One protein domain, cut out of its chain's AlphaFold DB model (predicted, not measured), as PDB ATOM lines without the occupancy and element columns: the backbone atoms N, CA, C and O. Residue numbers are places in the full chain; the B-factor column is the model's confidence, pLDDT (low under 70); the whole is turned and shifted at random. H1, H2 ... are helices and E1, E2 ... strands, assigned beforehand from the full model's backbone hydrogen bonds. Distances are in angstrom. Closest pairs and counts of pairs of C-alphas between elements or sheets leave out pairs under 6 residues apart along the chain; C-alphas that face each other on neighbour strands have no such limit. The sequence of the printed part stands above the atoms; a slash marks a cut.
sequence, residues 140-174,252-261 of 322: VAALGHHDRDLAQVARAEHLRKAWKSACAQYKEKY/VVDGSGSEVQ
ATOM      1  N   VAL A 140       9.596  24.584   3.865       63.75
ATOM      2  CA  VAL A 140       9.491  25.955   4.399       63.75
ATOM      3  C   VAL A 140      10.870  26.525   4.753       63.75
ATOM      4  O   VAL A 140      11.144  27.687   4.444       63.75
ATOM      5  N   ALA A 141      11.755  25.718   5.342       66.25
ATOM      6  CA  ALA A 141      13.129  26.118   5.635       66.25
ATOM      7  C   ALA A 141      13.936  26.393   4.353       66.25
ATOM      8  O   ALA A 141      14.662  27.387   4.286       66.25
ATOM      9  N   ALA A 142      13.761  25.572   3.311       61.72
ATOM     10  CA  ALA A 142      14.461  25.718   2.034       61.72
ATOM     11  C   ALA A 142      14.026  26.953   1.219       61.72
ATOM     12  O   ALA A 142      14.837  27.518   0.485       61.72
ATOM     13  N   LEU A 143      12.765  27.385   1.335       69.38
ATOM     14  CA  LEU A 143      12.237  28.534   0.585       69.38
ATOM     15  C   LEU A 143      12.507  29.892   1.257       69.38
ATOM     16  O   LEU A 143      12.405  30.934   0.607       69.38
ATOM     17  N   GLY A 144      12.892  29.903   2.536       69.31
ATOM     18  CA  GLY A 144      13.119  31.129   3.300       69.31
ATOM     19  C   GLY A 144      11.853  31.984   3.491       69.31
ATOM     20  O   GLY A 144      10.791  31.754   2.917       69.31
ATOM     21  N   HIS A 145      11.951  33.027   4.324       51.78
ATOM     22  CA  HIS A 145      10.801  33.854   4.733       51.78
ATOM     23  C   HIS A 145      10.105  34.647   3.610       51.78
ATOM     24  O   HIS A 145       9.056  35.242   3.865       51.78
ATOM     25  N   HIS A 146      10.655  34.675   2.395       47.22
ATOM     26  CA  HIS A 146      10.151  35.526   1.318       47.22
ATOM     27  C   HIS A 146       9.059  34.904   0.443       47.22
ATOM     28  O   HIS A 146       8.425  35.653  -0.292       47.22
ATOM     29  N   ASP A 147       8.768  33.609   0.575       65.94
ATOM     30  CA  ASP A 147       7.805  32.925  -0.301       65.94
ATOM     31  C   ASP A 147       6.773  32.090   0.481       65.94
ATOM     32  O   ASP A 147       6.484  30.929   0.182       65.94
ATOM     33  N   ARG A 148       6.163  32.709   1.503       63.75
ATOM     34  CA  ARG A 148       5.017  32.123   2.228       63.75
ATOM     35  C   ARG A 148       3.875  31.722   1.291       63.75
ATOM     36  O   ARG A 148       3.221  30.716   1.551       63.75
ATOM     37  N   ASP A 149       3.678  32.454   0.199       70.00
ATOM     38  CA  ASP A 149       2.614  32.183  -0.768       70.00
ATOM     39  C   ASP A 149       2.885  30.885  -1.550       70.00
ATOM     40  O   ASP A 149       1.979  30.072  -1.734       70.00
ATOM     41  N   LEU A 150       4.140  30.609  -1.928       67.69
ATOM     42  CA  LEU A 150       4.509  29.346  -2.583       67.69
ATOM     43  C   LEU A 150       4.426  28.154  -1.626       67.69
ATOM     44  O   LEU A 150       3.950  27.090  -2.020       67.69
ATOM     45  N   ALA A 151       4.816  28.331  -0.361       70.81
ATOM     46  CA  ALA A 151       4.666  27.290   0.656       70.81
ATOM     47  C   ALA A 151       3.186  26.954   0.927       70.81
ATOM     48  O   ALA A 151       2.842  25.791   1.152       70.81
ATOM     49  N   GLN A 152       2.292  27.946   0.871       73.81
ATOM     50  CA  GLN A 152       0.849  27.724   0.977       73.81
ATOM     51  C   GLN A 152       0.283  26.999  -0.247       73.81
ATOM     52  O   GLN A 152      -0.486  26.052  -0.083       73.81
ATOM     53  N   VAL A 153       0.705  27.365  -1.461       78.44
ATOM     54  CA  VAL A 153       0.303  26.661  -2.691       78.44
ATOM     55  C   VAL A 153       0.785  25.207  -2.678       78.44
ATOM     56  O   VAL A 153       0.002  24.301  -2.965       78.44
ATOM     57  N   ALA A 154       2.032  24.960  -2.271       78.31
ATOM     58  CA  ALA A 154       2.571  23.608  -2.128       78.31
ATOM     59  C   ALA A 154       1.789  22.786  -1.087       78.31
ATOM     60  O   ALA A 154       1.459  21.624  -1.333       78.31
ATOM     61  N   ARG A 155       1.415  23.400   0.046       82.62
ATOM     62  CA  ARG A 155       0.561  22.767   1.065       82.62
ATOM     63  C   ARG A 155      -0.812  22.406   0.504       82.62
ATOM     64  O   ARG A 155      -1.284  21.293   0.727       82.62
ATOM     65  N   ALA A 156      -1.439  23.318  -0.234       74.56
ATOM     66  CA  ALA A 156      -2.744  23.093  -0.843       74.56
ATOM     67  C   ALA A 156      -2.701  21.947  -1.868       74.56
ATOM     68  O   ALA A 156      -3.577  21.081  -1.864       74.56
ATOM     69  N   GLU A 157      -1.659  21.876  -2.703       86.56
ATOM     70  CA  GLU A 157      -1.485  20.754  -3.631       86.56
ATOM     71  C   GLU A 157      -1.248  19.424  -2.914       86.56
ATOM     72  O   GLU A 157      -1.823  18.406  -3.312       86.56
ATOM     73  N   HIS A 158      -0.438  19.418  -1.855       83.94
ATOM     74  CA  HIS A 158      -0.199  18.220  -1.059       83.94
ATOM     75  C   HIS A 158      -1.500  17.712  -0.420       83.94
ATOM     76  O   HIS A 158      -1.847  16.542  -0.575       83.94
ATOM     77  N   LEU A 159      -2.286  18.604   0.191       83.62
ATOM     78  CA  LEU A 159      -3.595  18.272   0.760       83.62
ATOM     79  C   LEU A 159      -4.577  17.772  -0.309       83.62
ATOM     80  O   LEU A 159      -5.282  16.789  -0.085       83.62
ATOM     81  N   ARG A 160      -4.574  18.368  -1.508       86.06
ATOM     82  CA  ARG A 160      -5.387  17.906  -2.645       86.06
ATOM     83  C   ARG A 160      -5.011  16.486  -3.079       86.06
ATOM     84  O   ARG A 160      -5.896  15.680  -3.373       86.06
ATOM     85  N   LYS A 161      -3.714  16.166  -3.142       86.44
ATOM     86  CA  LYS A 161      -3.215  14.819  -3.479       86.44
ATOM     87  C   LYS A 161      -3.569  13.805  -2.385       86.44
ATOM     88  O   LYS A 161      -4.117  12.750  -2.708       86.44
ATOM     89  N   ALA A 162      -3.343  14.151  -1.118       83.00
ATOM     90  CA  ALA A 162      -3.701  13.320   0.031       83.00
ATOM     91  C   ALA A 162      -5.208  13.017   0.059       83.00
ATOM     92  O   ALA A 162      -5.613  11.861   0.170       83.00
ATOM     93  N   TRP A 163      -6.045  14.032  -0.172       84.50
ATOM     94  CA  TRP A 163      -7.496  13.874  -0.245       84.50
ATOM     95  C   TRP A 163      -7.931  12.946  -1.388       84.50
ATOM     96  O   TRP A 163      -8.725  12.030  -1.173       84.50
ATOM     97  N   LYS A 164      -7.369  13.109  -2.595       86.12
ATOM     98  CA  LYS A 164      -7.649  12.203  -3.727       86.12
ATOM     99  C   LYS A 164      -7.276  10.754  -3.412       86.12
ATOM    100  O   LYS A 164      -8.042   9.849  -3.750       86.12
ATOM    101  N   SER A 165      -6.136  10.537  -2.754       85.25
ATOM    102  CA  SER A 165      -5.700   9.209  -2.306       85.25
ATOM    103  C   SER A 165      -6.675   8.614  -1.284       85.25
ATOM    104  O   SER A 165      -7.172   7.502  -1.477       85.25
ATOM    105  N   ALA A 166      -7.064   9.385  -0.265       80.88
ATOM    106  CA  ALA A 166      -8.041   8.962   0.735       80.88
ATOM    107  C   ALA A 166      -9.405   8.611   0.108       80.88
ATOM    108  O   ALA A 166     -10.007   7.589   0.446       80.88
ATOM    109  N   CYS A 167      -9.878   9.396  -0.866       80.50
ATOM    110  CA  CYS A 167     -11.096   9.086  -1.614       80.50
ATOM    111  C   CYS A 167     -10.980   7.788  -2.426       80.50
ATOM    112  O   CYS A 167     -11.950   7.028  -2.497       80.50
ATOM    113  N   ALA A 168      -9.822   7.514  -3.031       80.62
ATOM    114  CA  ALA A 168      -9.580   6.269  -3.759       80.62
ATOM    115  C   ALA A 168      -9.604   5.052  -2.818       80.62
ATOM    116  O   ALA A 168     -10.317   4.087  -3.097       80.62
ATOM    117  N   GLN A 169      -8.930   5.138  -1.667       80.75
ATOM    118  CA  GLN A 169      -8.926   4.084  -0.646       80.75
ATOM    119  C   GLN A 169     -10.323   3.844  -0.060       80.75
ATOM    120  O   GLN A 169     -10.758   2.702   0.095       80.75
ATOM    121  N   TYR A 170     -11.072   4.916   0.215       80.56
ATOM    122  CA  TYR A 170     -12.459   4.817   0.665       80.56
ATOM    123  C   TYR A 170     -13.326   4.114  -0.386       80.56
ATOM    124  O   TYR A 170     -14.070   3.186  -0.069       80.56
ATOM    125  N   LYS A 171     -13.200   4.504  -1.660       84.88
ATOM    126  CA  LYS A 171     -13.924   3.866  -2.761       84.88
ATOM    127  C   LYS A 171     -13.588   2.379  -2.869       84.88
ATOM    128  O   LYS A 171     -14.501   1.587  -3.061       84.88
ATOM    129  N   GLU A 172     -12.327   1.988  -2.715       83.25
ATOM    130  CA  GLU A 172     -11.914   0.581  -2.732       83.25
ATOM    131  C   GLU A 172     -12.491  -0.209  -1.547       83.25
ATOM    132  O   GLU A 172     -13.063  -1.286  -1.732       83.25
ATOM    133  N   LYS A 173     -12.433   0.357  -0.336       82.50
ATOM    134  CA  LYS A 173     -12.972  -0.261   0.885       82.50
ATOM    135  C   LYS A 173     -14.483  -0.489   0.815       82.50
ATOM    136  O   LYS A 173     -14.958  -1.506   1.311       82.50
ATOM    137  N   TYR A 174     -15.229   0.433   0.207       74.00
ATOM    138  CA  TYR A 174     -16.693   0.368   0.135       74.00
ATOM    139  C   TYR A 174     -17.238  -0.281  -1.145       74.00
ATOM    140  O   TYR A 174     -18.357  -0.787  -1.120       74.00
ATOM    141  N   VAL A 252      -8.205  11.129   9.449       76.19
ATOM    142  CA  VAL A 252      -7.478  11.535   8.249       76.19
ATOM    143  C   VAL A 252      -6.056  11.024   8.400       76.19
ATOM    144  O   VAL A 252      -5.456  11.186   9.454       76.19
ATOM    145  N   VAL A 253      -5.516  10.383   7.371       69.69
ATOM    146  CA  VAL A 253      -4.121   9.934   7.383       69.69
ATOM    147  C   VAL A 253      -3.247  11.080   6.886       69.69
ATOM    148  O   VAL A 253      -3.543  11.660   5.838       69.69
ATOM    149  N   ASP A 254      -2.218  11.440   7.647       74.69
ATOM    150  CA  ASP A 254      -1.267  12.475   7.247       74.69
ATOM    151  C   ASP A 254      -0.220  11.948   6.244       74.69
ATOM    152  O   ASP A 254      -0.200  10.770   5.880       74.69
ATOM    153  N   GLY A 255       0.663  12.833   5.773       59.34
ATOM    154  CA  GLY A 255       1.726  12.478   4.827       59.34
ATOM    155  C   GLY A 255       2.763  11.481   5.366       59.34
ATOM    156  O   GLY A 255       3.517  10.935   4.569       59.34
ATOM    157  N   SER A 256       2.784  11.216   6.679       78.38
ATOM    158  CA  SER A 256       3.635  10.197   7.315       78.38
ATOM    159  C   SER A 256       2.965   8.820   7.396       78.38
ATOM    160  O   SER A 256       3.583   7.852   7.831       78.38
ATOM    161  N   GLY A 257       1.693   8.712   6.991       75.44
ATOM    162  CA  GLY A 257       0.901   7.496   7.168       75.44
ATOM    163  C   GLY A 257       0.266   7.370   8.556       75.44
ATOM    164  O   GLY A 257      -0.373   6.354   8.838       75.44
ATOM    165  N   SER A 258       0.388   8.392   9.408       78.00
ATOM    166  CA  SER A 258      -0.194   8.401  10.750       78.00
ATOM    167  C   SER A 258      -1.670   8.791  10.701       78.00
ATOM    168  O   SER A 258      -2.069   9.733  10.015       78.00
ATOM    169  N   GLU A 259      -2.505   8.059  11.439       75.81
ATOM    170  CA  GLU A 259      -3.937   8.338  11.543       75.81
ATOM    171  C   GLU A 259      -4.175   9.498  12.525       75.81
ATOM    172  O   GLU A 259      -4.038   9.355  13.740       75.81
ATOM    173  N   VAL A 260      -4.543  10.662  11.995       83.00
ATOM    174  CA  VAL A 260      -4.887  11.861  12.760       83.00
ATOM    175  C   VAL A 260      -6.401  11.919  12.934       83.00
ATOM    176  O   VAL A 260      -7.166  11.966  11.967       83.00
ATOM    177  N   GLN A 261      -6.859  11.923  14.184       82.88
ATOM    178  CA  GLN A 261      -8.267  12.180  14.474       82.88
ATOM    179  C   GLN A 261      -8.549  13.666  14.294       82.88
ATOM    180  O   GLN A 261      -7.917  14.497  14.940       82.88
TER     181      GLN A 261
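AT A GLANCE: This is residues 140 to 174 and 252 to 261 of the 322 residues of an uncharacterized protein of Edaphochlamys debaryana (UniProt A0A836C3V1). One long, straight helix, H2, makes the length of this rod, with a very short helix, H1, folded back beside its first turns. A separate small loop, residues 252 to 261, doubles back on itself on one side of H2 and ends in the short strand E1, while residues 167 to 174 of H2 stick out beyond the rest. The printed part has 45 residues with two named helices and one named strand, in the order H1, H2, E1 along the chain; E1 pairs with no named strand, and the class is mostly helix. The whole is only just loose, close to extended, with a radius of gyration of the C-alphas of 13.7 A, and the C-alphas span 44 by 17 by 15 A.

HOW THE PARTS SIT: H1, residues 140 to 143, is joined by a tight link of 4 residues to H2, residues 148 to 174. H1 and H2 only just touch, with 3 pairs of C-alphas within 8 A. The closest C-alphas of the two are those of Val 140 and Ala 151, 6.3 A apart, and H2 touches H1 with residues 148 to 151 alone. E1, residues 259 to 261, is apart from both H1 and H2. Residues 259 to 260 of E1 pair with residues 252 to 253, antiparallel. In H2 every O i to N i+4 pair is within hydrogen-bond range; H1 is too short for such a pair, and its one pair of O i and N i+3 is not within range.

IN THESE COORDINATES: H1 runs from Val 140, its C-alpha at (9.491, 25.955, 4.399), to Leu 143. H2 has 27 residues and measures 38.5 A from first to last C-alpha, from Arg 148 at (5.017, 32.123, 2.228) to Tyr 174 at (-16.693, 0.368, 0.135). E1 runs from Glu 259 to Gln 261, whose C-alpha is at (-8.267, 12.180, 14.474).

THE WHOLE: The two C-alphas farthest apart are those of His 146 and Tyr 174, 44.3 A. Residues 167 to 174, which belong to H2, stand free; without them the body has 37 residues and spans 32 by 17 by 14 A. Residues 175 to 251 are not printed, and across this cut the C-alphas of Tyr 174 and Val 252 are 16.6 A apart. The link from H2 to E1 runs across the cut. The mean pLDDT of the printed part is 75.6, and 12 residues are under 70: residues 140 to 148, 150, 253 and 255.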